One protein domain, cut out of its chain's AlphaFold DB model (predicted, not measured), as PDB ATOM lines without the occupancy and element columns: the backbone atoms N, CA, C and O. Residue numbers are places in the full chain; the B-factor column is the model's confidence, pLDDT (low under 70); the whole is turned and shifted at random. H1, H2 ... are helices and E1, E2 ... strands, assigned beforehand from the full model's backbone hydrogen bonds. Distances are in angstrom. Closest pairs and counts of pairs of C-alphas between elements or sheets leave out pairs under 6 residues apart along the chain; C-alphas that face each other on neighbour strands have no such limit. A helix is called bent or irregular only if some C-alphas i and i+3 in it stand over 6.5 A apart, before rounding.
ATOM      1  N   ALA A   6     159.841  97.961 124.447       98.12
ATOM      2  CA  ALA A   6     159.990  98.511 123.104       98.12
ATOM      3  C   ALA A   6     160.846  99.777 123.190       98.12
ATOM      4  O   ALA A   6     160.340 100.870 123.450       98.12
ATOM      5  N   PHE A   7     162.164  99.622 123.044       97.75
ATOM      6  CA  PHE A   7     163.141 100.701 123.223       97.75
ATOM      7  C   PHE A   7     163.834 101.052 121.905       97.75
ATOM      8  O   PHE A   7     164.091 100.183 121.069       97.75
ATOM      9  N   GLY A   8     164.158 102.333 121.728       96.81
ATOM     10  CA  GLY A   8     164.889 102.819 120.558       96.81
ATOM     11  C   GLY A   8     164.148 102.526 119.252       96.81
ATOM     12  O   GLY A   8     162.979 102.877 119.110       96.81
ATOM     13  N   ALA A   9     164.812 101.834 118.326       96.62
ATOM     14  CA  ALA A   9     164.230 101.404 117.058       96.62
ATOM     15  C   ALA A   9     162.907 100.629 117.230       96.62
ATOM     16  O   ALA A   9     161.966 100.851 116.473       96.62
ATOM     17  N   GLY A  10     162.789  99.779 118.259       97.25
ATOM     18  CA  GLY A  10     161.550  99.044 118.543       97.25
ATOM     19  C   GLY A  10     160.402  99.953 118.995       97.25
ATOM     20  O   GLY A  10     159.249  99.711 118.645       97.25
ATOM     21  N   PHE A  11     160.714 101.037 119.716       98.12
ATOM     22  CA  PHE A  11     159.721 102.063 120.039       98.12
ATOM     23  C   PHE A  11     159.252 102.774 118.771       98.12
ATOM     24  O   PHE A  11     158.056 102.890 118.530       98.12
ATOM     25  N   ASN A  12     160.194 103.210 117.936       97.88
ATOM     26  CA  ASN A  12     159.884 103.955 116.719       97.88
ATOM     27  C   ASN A  12     159.127 103.102 115.692       97.88
ATOM     28  O   ASN A  12     158.242 103.617 115.015       97.88
ATOM     29  N   LEU A  13     159.397 101.793 115.638       97.69
ATOM     30  CA  LEU A  13     158.602 100.845 114.861       97.69
ATOM     31  C   LEU A  13     157.148 100.804 115.344       97.69
ATOM     32  O   LEU A  13     156.241 100.851 114.519       97.69
ATOM     33  N   ALA A  14     156.912 100.775 116.660       97.94
ATOM     34  CA  ALA A  14     155.555 100.833 117.199       97.94
ATOM     35  C   ALA A  14     154.847 102.145 116.816       97.94
ATOM     36  O   ALA A  14     153.684 102.113 116.433       97.94
ATOM     37  N   LEU A  15     155.553 103.283 116.839       97.88
ATOM     38  CA  LEU A  15     155.001 104.579 116.411       97.88
ATOM     39  C   LEU A  15     154.627 104.629 114.921       97.88
ATOM     40  O   LEU A  15     153.869 105.508 114.521       97.88
ATOM     41  N   ALA A  16     155.198 103.748 114.097       97.94
ATOM     42  CA  ALA A  16     154.913 103.678 112.668       97.94
ATOM     43  C   ALA A  16     153.671 102.830 112.341       97.94
ATOM     44  O   ALA A  16     153.201 102.869 111.206       97.94
ATOM     45  N   CYS A  17     153.149 102.060 113.300       97.31
ATOM     46  CA  CYS A  17     151.916 101.296 113.135       97.31
ATOM     47  C   CYS A  17     150.676 102.194 113.267       97.31
ATOM     48  O   CYS A  17     150.678 103.141 114.049       97.31
ATOM     49  N   ASP A  18     149.587 101.840 112.577       96.38
ATOM     50  CA  ASP A  18     148.306 102.556 112.694       96.38
ATOM     51  C   ASP A  18     147.702 102.434 114.099       96.38
ATOM     52  O   ASP A  18     147.209 103.405 114.673       96.38
ATOM     53  N   PHE A  19     147.768 101.228 114.670       96.88
ATOM     54  CA  PHE A  19     147.299 100.934 116.017       96.88
ATOM     55  C   PHE A  19     148.367 100.178 116.799       96.88
ATOM     56  O   PHE A  19     148.893  99.155 116.356       96.88
ATOM     57  N   VAL A  20     148.642 100.649 118.014       98.00
ATOM     58  CA  VAL A  20     149.507  99.949 118.965       98.00
ATOM     59  C   VAL A  20     148.638  99.324 120.047       98.00
ATOM     60  O   VAL A  20     148.087 100.023 120.900       98.00
ATOM     61  N   VAL A  21     148.530  97.998 120.017       98.25
ATOM     62  CA  VAL A  21     147.979  97.198 121.118       98.25
ATOM     63  C   VAL A  21     149.139  96.730 121.989       98.25
ATOM     64  O   VAL A  21     150.116  96.179 121.472       98.25
ATOM     65  N   ALA A  22     149.065  96.978 123.292       98.19
ATOM     66  CA  ALA A  22     150.149  96.705 124.227       98.19
ATOM     67  C   ALA A  22     149.660  95.906 125.439       98.19
ATOM     68  O   ALA A  22     148.553  96.134 125.929       98.19
ATOM     69  N   SER A  23     150.485  94.988 125.941       98.12
ATOM     70  CA  SER A  23     150.183  94.301 127.196       98.12
ATOM     71  C   SER A  23     150.472  95.181 128.408       98.12
ATOM     72  O   SER A  23     151.172  96.192 128.328       98.12
ATOM     73  N   GLU A  24     149.987  94.764 129.577       96.56
ATOM     74  CA  GLU A  24     150.275  95.437 130.852       96.56
ATOM     75  C   GLU A  24     151.772  95.497 131.199       96.56
ATOM     76  O   GLU A  24     152.187  96.313 132.017       96.56
ATOM     77  N   ARG A  25     152.586  94.645 130.562       96.31
ATOM     78  CA  ARG A  25     154.037  94.545 130.767       96.31
ATOM     79  C   ARG A  25     154.833  95.450 129.820       96.31
ATOM     80  O   ARG A  25     156.061  95.514 129.923       96.31
ATOM     81  N   ALA A  26     154.162  96.121 128.881       98.25
ATOM     82  CA  ALA A  26     154.809  96.946 127.875       98.25
ATOM     83  C   ALA A  26     155.467  98.192 128.482       98.25
ATOM     84  O   ALA A  26     154.878  98.913 129.291       98.25
ATOM     85  N   ARG A  27     156.700  98.459 128.043       98.31
ATOM     86  CA  ARG A  27     157.522  99.597 128.476       98.31
ATOM     87  C   ARG A  27     158.112 100.264 127.247       98.31
ATOM     88  O   ARG A  27     158.670  99.580 126.394       98.31
ATOM     89  N   PHE A  28     158.058 101.585 127.177       98.56
ATOM     90  CA  PHE A  28     158.528 102.354 126.025       98.56
ATOM     91  C   PHE A  28     159.658 103.296 126.429       98.56
ATOM     92  O   PHE A  28     159.645 103.846 127.528       98.56
ATOM     93  N   CYS A  29     160.654 103.484 125.560       98.19
ATOM     94  CA  CYS A  29     161.758 104.404 125.842       98.19
ATOM     95  C   CYS A  29     162.454 104.880 124.563       98.19
ATOM     96  O   CYS A  29     162.926 104.076 123.752       98.19
ATOM     97  N   ALA A  30     162.622 106.197 124.434       97.62
ATOM     98  CA  ALA A  30     163.517 106.809 123.456       97.62
ATOM     99  C   ALA A  30     164.975 106.757 123.966       97.62
ATOM    100  O   ALA A  30     165.570 107.769 124.321       97.62
ATOM    101  N   VAL A  31     165.551 105.551 124.020       97.19
ATOM    102  CA  VAL A  31     166.828 105.246 124.704       97.19
ATOM    103  C   VAL A  31     168.073 105.928 124.107       97.19
ATOM    104  O   VAL A  31     169.140 105.901 124.712       97.19
ATOM    105  N   PHE A  32     167.953 106.555 122.935       96.06
ATOM    106  CA  PHE A  32     169.059 107.073 122.123       96.06
ATOM    107  C   PHE A  32     170.014 108.009 122.878       96.06
ATOM    108  O   PHE A  32     171.230 107.865 122.755       96.06
ATOM    109  N   GLY A  33     169.487 108.884 123.743       93.69
ATOM    110  CA  GLY A  33     170.312 109.778 124.563       93.69
ATOM    111  C   GLY A  33     171.275 109.040 125.502       93.69
ATOM    112  O   GLY A  33     172.368 109.531 125.765       93.69
ATOM    113  N   ARG A  34     170.928 107.823 125.950       94.12
ATOM    114  CA  ARG A  34     171.790 106.995 126.817       94.12
ATOM    115  C   ARG A  34     172.953 106.342 126.072       94.12
ATOM    116  O   ARG A  34     173.908 105.914 126.707       94.12
ATOM    117  N   ILE A  35     172.859 106.244 124.748       94.50
ATOM    118  CA  ILE A  35     173.849 105.579 123.889       94.50
ATOM    119  C   ILE A  35     174.542 106.557 122.932       94.50
ATOM    120  O   ILE A  35     175.233 106.129 122.013       94.50
ATOM    121  N   GLY A  36     174.364 107.868 123.134       94.56
ATOM    122  CA  GLY A  36     174.991 108.904 122.308       94.56
ATOM    123  C   GLY A  36     174.447 108.974 120.879       94.56
ATOM    124  O   GLY A  36     175.143 109.445 119.984       94.56
ATOM    125  N   LEU A  37     173.219 108.499 120.657       95.81
ATOM    126  CA  LEU A  37     172.560 108.520 119.356       95.81
ATOM    127  C   LEU A  37     171.378 109.485 119.347       95.81
ATOM    128  O   LEU A  37     170.864 109.917 120.380       95.81
ATOM    129  N   VAL A  38     170.924 109.790 118.139       94.88
ATOM    130  CA  VAL A  38     169.663 110.488 117.894       94.88
ATOM    131  C   VAL A  38     168.557 109.481 117.551       94.88
ATOM    132  O   VAL A  38     168.877 108.403 117.050       94.88
ATOM    133  N   PRO A  39     167.270 109.805 117.784       94.88
ATOM    134  CA  PRO A  39     166.158 108.989 117.308       94.88
ATOM    135  C   PRO A  39     166.227 108.664 115.809       94.88
ATOM    136  O   PRO A  39     166.234 109.564 114.968       94.88
ATOM    137  N   ASP A  40     166.232 107.373 115.485       93.12
ATOM    138  CA  ASP A  40     166.217 106.827 114.123       93.12
ATOM    139  C   ASP A  40     164.806 106.356 113.711       93.12
ATOM    140  O   ASP A  40     163.828 106.714 114.360       93.12
ATOM    141  N   LEU A  41     164.667 105.608 112.606       95.31
ATOM    142  CA  LEU A  41     163.408 104.974 112.159       95.31
ATOM    143  C   LEU A  41     162.159 105.876 112.229       95.31
ATOM    144  O   LEU A  41     161.083 105.466 112.652       95.31
ATOM    145  N   GLY A  42     162.307 107.142 111.836       94.62
ATOM    146  CA  GLY A  42     161.203 108.102 111.834       94.62
ATOM    147  C   GLY A  42     160.798 108.630 113.214       94.62
ATOM    148  O   GLY A  42     159.860 109.419 113.288       94.62
ATOM    149  N   GLY A  43     161.511 108.297 114.295       95.88
ATOM    150  CA  GLY A  43     161.206 108.747 115.659       95.88
ATOM    151  C   GLY A  43     161.128 110.270 115.797       95.88
ATOM    152  O   GLY A  43     160.216 110.786 116.438       95.88
ATOM    153  N   PHE A  44     162.003 111.016 115.112       95.62
ATOM    154  CA  PHE A  44     161.924 112.484 115.065       95.62
ATOM    155  C   PHE A  44     160.677 113.028 114.368       95.62
ATOM    156  O   PHE A  44     160.268 114.158 114.626       95.62
ATOM    157  N   PHE A  45     160.095 112.257 113.458       97.38
ATOM    158  CA  PHE A  45     158.941 112.678 112.681       97.38
ATOM    159  C   PHE A  45     157.632 112.257 113.354       97.38
ATOM    160  O   PHE A  45     156.727 113.083 113.491       97.38
ATOM    161  N   LEU A  46     157.544 110.996 113.778       98.25
ATOM    162  CA  LEU A  46     156.328 110.366 114.285       98.25
ATOM    163  C   LEU A  46     156.028 110.786 115.724       98.25
ATOM    164  O   LEU A  46     154.929 111.263 116.005       98.25
ATOM    165  N   LEU A  47     157.014 110.709 116.625       98.00
ATOM    166  CA  LEU A  47     156.803 110.993 118.046       98.00
ATOM    167  C   LEU A  47     156.187 112.383 118.305       98.00
ATOM    168  O   LEU A  47     155.141 112.442 118.952       98.00
ATOM    169  N   PRO A  48     156.730 113.509 117.791       97.88
ATOM    170  CA  PRO A  48     156.133 114.823 118.041       97.88
ATOM    171  C   PRO A  48     154.763 115.025 117.386       97.88
ATOM    172  O   PRO A  48     154.036 115.915 117.821       97.88
ATOM    173  N   ARG A  49     154.391 114.236 116.369       97.75
ATOM    174  CA  ARG A  49     153.045 114.275 115.770       97.75
ATOM    175  C   ARG A  49     152.012 113.544 116.617       97.75
ATOM    176  O   ARG A  49     150.859 113.952 116.619       97.75
ATOM    177  N   ILE A  50     152.439 112.515 117.344       97.88
ATOM    178  CA  ILE A  50     151.575 111.728 118.228       97.88
ATOM    179  C   ILE A  50     151.395 112.445 119.569       97.88
ATOM    180  O   ILE A  50     150.270 112.699 119.984       97.88
ATOM    181  N   VAL A  51     152.493 112.829 120.232       98.06
ATOM    182  CA  VAL A  51     152.435 113.356 121.612       98.06
ATOM    183  C   VAL A  51     152.598 114.875 121.723       98.06
ATOM    184  O   VAL A  51     152.539 115.428 122.822       98.06
ATOM    185  N   GLY A  52     152.830 115.566 120.607       98.19
ATOM    186  CA  GLY A  52     153.210 116.977 120.590       98.19
ATOM    187  C   GLY A  52     154.696 117.206 120.896       98.19
ATOM    188  O   GLY A  52     155.366 116.422 121.572       98.19
ATOM    189  N   LEU A  53     155.241 118.325 120.408       98.06
ATOM    190  CA  LEU A  53     156.685 118.586 120.446       98.06
ATOM    191  C   LEU A  53     157.272 118.672 121.865       98.06
ATOM    192  O   LEU A  53     158.391 118.213 122.083       98.06
ATOM    193  N   GLN A  54     156.553 119.259 122.828       98.38
ATOM    194  CA  GLN A  54     157.050 119.387 124.207       98.38
ATOM    195  C   GLN A  54     157.253 118.022 124.870       98.38
ATOM    196  O   GLN A  54     158.336 117.754 125.385       98.38
ATOM    197  N   ARG A  55     156.244 117.144 124.809       97.94
ATOM    198  CA  ARG A  55     156.333 115.790 125.374       97.94
ATOM    199  C   ARG A  55     157.368 114.948 124.634       97.94
ATOM    200  O   ARG A  55     158.133 114.236 125.268       97.94
ATOM    201  N   ALA A  56     157.459 115.082 123.310       98.19
ATOM    202  CA  ALA A  56     158.485 114.390 122.535       98.19
ATOM    203  C   ALA A  56     159.906 114.772 122.982       98.19
ATOM    204  O   ALA A  56     160.754 113.897 123.138       98.19
ATOM    205  N   LYS A  57     160.164 116.062 123.239       97.69
ATOM    206  CA  LYS A  57     161.454 116.527 123.773       97.69
ATOM    207  C   LYS A  57     161.731 115.981 125.171       97.69
ATOM    208  O   LYS A  57     162.844 115.525 125.399       97.69
ATOM    209  N   ASP A  58     160.743 115.988 126.069       97.81
ATOM    210  CA  ASP A  58     160.881 115.374 127.399       97.81
ATOM    211  C   ASP A  58     161.310 113.906 127.287       97.81
ATOM    212  O   ASP A  58     162.343 113.521 127.830       97.81
ATOM    213  N   LEU A  59     160.579 113.105 126.507       97.81
ATOM    214  CA  LEU A  59     160.849 111.675 126.349       97.81
ATOM    215  C   LEU A  59     162.228 111.399 125.732       97.81
ATOM    216  O   LEU A  59     162.939 110.508 126.195       97.81
ATOM    217  N   VAL A  60     162.627 112.164 124.709       97.62
ATOM    218  CA  VAL A  60     163.920 111.983 124.026       97.62
ATOM    219  C   VAL A  60     165.091 112.457 124.887       97.62
ATOM    220  O   VAL A  60     166.109 111.772 124.947       97.62
ATOM    221  N   PHE A  61     164.975 113.609 125.555       97.12
ATOM    222  CA  PHE A  61     166.078 114.179 126.337       97.12
ATOM    223  C   PHE A  61     166.258 113.501 127.687       97.12
ATOM    224  O   PHE A  61     167.392 113.265 128.098       97.12
ATOM    225  N   SER A  62     165.165 113.165 128.372       96.88
ATOM    226  CA  SER A  62     165.252 112.399 129.618       96.88
ATOM    227  C   SER A  62     165.654 110.947 129.363       96.88
ATOM    228  O   SER A  62     166.184 110.292 130.262       96.88
ATOM    229  N   ALA A  63     165.367 110.426 128.159       97.19
ATOM    230  CA  ALA A  63     165.435 109.006 127.835       97.19
ATOM    231  C   ALA A  63     164.810 108.150 128.951       97.19
ATOM    232  O   ALA A  63     165.345 107.095 129.315       97.19
ATOM    233  N   ARG A  64     163.736 108.650 129.579       97.69
ATOM    234  CA  ARG A  64     163.041 107.955 130.657       97.69
ATOM    235  C   ARG A  64     162.172 106.859 130.079       97.69
ATOM    236  O   ARG A  64     161.759 106.880 128.921       97.69
ATOM    237  N   GLU A  65     161.892 105.899 130.932       98.00
ATOM    238  CA  GLU A  65     160.968 104.844 130.591       98.00
ATOM    239  C   GLU A  65     159.529 105.284 130.850       98.00
ATOM    240  O   GLU A  65     159.245 105.969 131.833       98.00
ATOM    241  N   MET A  66     158.638 104.866 129.963       97.94
ATOM    242  CA  MET A  66     157.213 105.129 130.010       97.94
ATOM    243  C   MET A  66     156.466 103.803 130.130       97.94
ATOM    244  O   MET A  66     156.664 102.894 129.318       97.94
ATOM    245  N   GLN A  67     155.614 103.698 131.148       98.12
ATOM    246  CA  GLN A  67     154.735 102.542 131.331       98.12
ATOM    247  C   GLN A  67     153.543 102.617 130.371       98.12
ATOM    248  O   GLN A  67     153.193 103.691 129.875       98.12
ATOM    249  N   VAL A  68     152.894 101.480 130.131       98.06
ATOM    250  CA  VAL A  68     151.773 101.373 129.184       98.06
ATOM    251  C   VAL A  68     150.623 102.352 129.464       98.06
ATOM    252  O   VAL A  68     150.072 102.912 128.521       98.06
ATOM    253  N   ASP A  69     150.286 102.617 130.730       98.12
ATOM    254  CA  ASP A  69     149.179 103.517 131.090       98.12
ATOM    255  C   ASP A  69     149.478 104.971 130.707       98.12
ATOM    256  O   ASP A  69     148.621 105.690 130.190       98.12
ATOM    257  N   GLU A  70     150.729 105.391 130.886       98.12
ATOM    258  CA  GLU A  70     151.190 106.699 130.434       98.12
ATOM    259  C   GLU A  70     151.217 106.770 128.901       98.12
ATOM    260  O   GLU A  70     150.718 107.735 128.324       98.12
ATOM    261  N   ALA A  71     151.722 105.730 128.228       98.25
ATOM    262  CA  ALA A  71     151.745 105.669 126.767       98.25
ATOM    263  C   ALA A  71     150.329 105.724 126.162       98.25
ATOM    264  O   ALA A  71     150.115 106.373 125.136       98.25
ATOM    265  N   MET A  72     149.350 105.095 126.814       97.81
ATOM    266  CA  MET A  72     147.940 105.174 126.436       97.81
ATOM    267  C   MET A  72     147.386 106.588 126.641       97.81
ATOM    268  O   MET A  72     146.772 107.142 125.731       97.81
ATOM    269  N   HIS A  73     147.666 107.221 127.784       98.00
ATOM    270  CA  HIS A  73     147.250 108.603 128.041       98.00
ATOM    271  C   HIS A  73     147.881 109.613 127.062       98.00
ATOM    272  O   HIS A  73     147.289 110.646 126.749       98.00
ATOM    273  N   MET A  74     149.080 109.319 126.555       97.31
ATOM    274  CA  MET A  74     149.752 110.125 125.535       97.31
ATOM    275  C   MET A  74     149.276 109.846 124.101       97.31
ATOM    276  O   MET A  74     149.715 110.549 123.195       97.31
ATOM    277  N   GLY A  75     148.401 108.860 123.882       96.81
ATOM    278  CA  GLY A  75     147.902 108.497 122.550       96.81
ATOM    279  C   GLY A  75     148.869 107.654 121.714       96.81
ATOM    280  O   GLY A  75     148.651 107.490 120.519       96.81
ATOM    281  N   ILE A  76     149.931 107.113 122.321       98.12
ATOM    282  CA  ILE A  76     150.862 106.180 121.667       98.12
ATOM    283  C   ILE A  76     150.251 104.782 121.598       98.12
ATOM    284  O   ILE A  76     150.384 104.096 120.590       98.12
ATOM    285  N   VAL A  77     149.603 104.350 122.682       98.38
ATOM    286  CA  VAL A  77     148.944 103.043 122.774       98.38
ATOM    287  C   VAL A  77     147.450 103.224 122.551       98.38
ATOM    288  O   VAL A  77     146.791 103.954 123.287       98.38
ATOM    289  N   PHE A  78     146.913 102.520 121.559       97.94
ATOM    290  CA  PHE A  78     145.486 102.512 121.248       97.94
ATOM    291  C   PHE A  78     144.695 101.671 122.257       97.94
ATOM    292  O   PHE A  78     143.621 102.069 122.706       97.94
ATOM    293  N   ARG A  79     145.230 100.502 122.634       97.19
ATOM    294  CA  ARG A  79     144.583  99.587 123.580       97.19
ATOM    295  C   ARG A  79     145.607  98.876 124.459       97.19
ATOM    296  O   ARG A  79     146.599  98.350 123.964       97.19
ATOM    297  N   LYS A  80     145.318  98.832 125.757       97.44
ATOM    298  CA  LYS A  80     146.018  98.032 126.758       97.44
ATOM    299  C   LYS A  80     145.207  96.763 126.995       97.44
ATOM    300  O   LYS A  80     143.992  96.851 127.166       97.44
ATOM    301  N   VAL A  81     145.867  95.611 126.998       97.38
ATOM    302  CA  VAL A  81     145.240  94.299 127.218       97.38
ATOM    303  C   VAL A  81     146.052  93.463 128.206       97.38
ATOM    304  O   VAL A  81     147.232  93.727 128.437       97.38
ATOM    305  N   ALA A  82     145.424  92.446 128.797       96.88
ATOM    306  CA  ALA A  82     146.144  91.430 129.561       96.88
ATOM    307  C   ALA A  82     147.119  90.679 128.637       96.88
ATOM    308  O   ALA A  82     146.812  90.456 127.465       96.88
ATOM    309  N   HIS A  83     148.279  90.279 129.159       95.31
ATOM    310  CA  HIS A  83     149.311  89.572 128.387       95.31
ATOM    311  C   HIS A  83     148.750  88.323 127.690       95.31
ATOM    312  O   HIS A  83     148.981  88.113 126.505       95.31
ATOM    313  N   GLU A  84     147.918  87.557 128.392       95.69
ATOM    314  CA  GLU A  84     147.302  86.319 127.903       95.69
ATOM    315  C   GLU A  84     146.327  86.551 126.739       95.69
ATOM    316  O   GLU A  84     145.997  85.618 126.010       95.69
TER     317      GLU A  84
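This is residues 6 to 84 of the 90 residues of a protein of Xylella fastidiosa subsp. multiplex (UniProt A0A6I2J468). A loose string of four helices, H1 to H3 to H4 to H2, fills one part of the domain, and at the opposite end of its long axis a two-strand parallel sheet, E1 beside E3, has H5 packed near it. The short strand E2 lies near the middle, between these two parts, with short stretches of chain paired to it. The printed part has 79 residues, with five named helices and three named strands in the order H1, E1, E2, H2, H3, H4, H5, E3, and its class is mostly helix. It is compact, with a radius of gyration of the C-alphas of 11.6 A, yet elongated in outline, spanning 36 by 22 by 19 A.

H1 holds residues 9 to 15, is 9.8 A long, and begins with C-alpha 9 at (164.230, 101.404, 117.058). E1, residues 21 to 23, measures 7.1 A, and E2, residues 27 to 29, 6.9 A. H2, residues 31 to 35, measures 7.1 A. H3, residues 43 to 51, is 11.6 A long; it is neither bent nor irregular, but only just: C-alphas 45 and 48 are 6.4 A apart. H4, residues 53 to 62, is the longest helix at 14.0 A, beginning at C-alpha 53 (156.685, 118.586, 120.446). H5, residues 68 to 73, measures 8.6 A. E3, residues 79 to 81, measures 6.5 A and ends with C-alpha 81 at (145.240, 94.299, 127.218).

Residues 6 to 7 pair, parallel, with residues 28 to 29 of E2. H1 and H3 touch, their closest C-alphas, of Asn 12 and Gly 43, being 5.1 A apart; they run the same way at a steep tilt of 39 degrees. E1 and E3 are parallel neighbours at 32 degrees, with N 22 and O 79 within hydrogen-bond range at 2.9 A, as are N 81 and O 22 at 2.9 A. E2 pairs with no named strand, though residues 27 to 28 of it pair, antiparallel, with residues 66 to 67. H2 and H4 touch, the closest C-alphas being those of Gly 33 and Phe 61, 6.4 A apart. H3 and H4 touch only at the corner by their link, closest at the C-alphas of Pro 48 and Ala 56, 5.1 A, and run opposite ways at a steep tilt of 58 degrees. H5 touches no helix; its closest C-alpha pair with E3 is Val 68 and Lys 80, 7.1 A. Among the pairs that are apart are H1 and H5, and H2 and E3. In H1, H4 and H5 every O i to N i+4 pair is within hydrogen-bond range; in H3 it is 3 of 5, and in H2 0 of 1, beside 2 of 2 O i to N i+3 pairs.

The two C-alphas farthest apart in the domain are those of Gly 36 and Glu 84, 36.2 A. The printed part has no cut. No link is long; the one from H2 to H3, seven residues, is short and the others are tight. The mean pLDDT of the printed part is 97.2, and no printed residue is under 70.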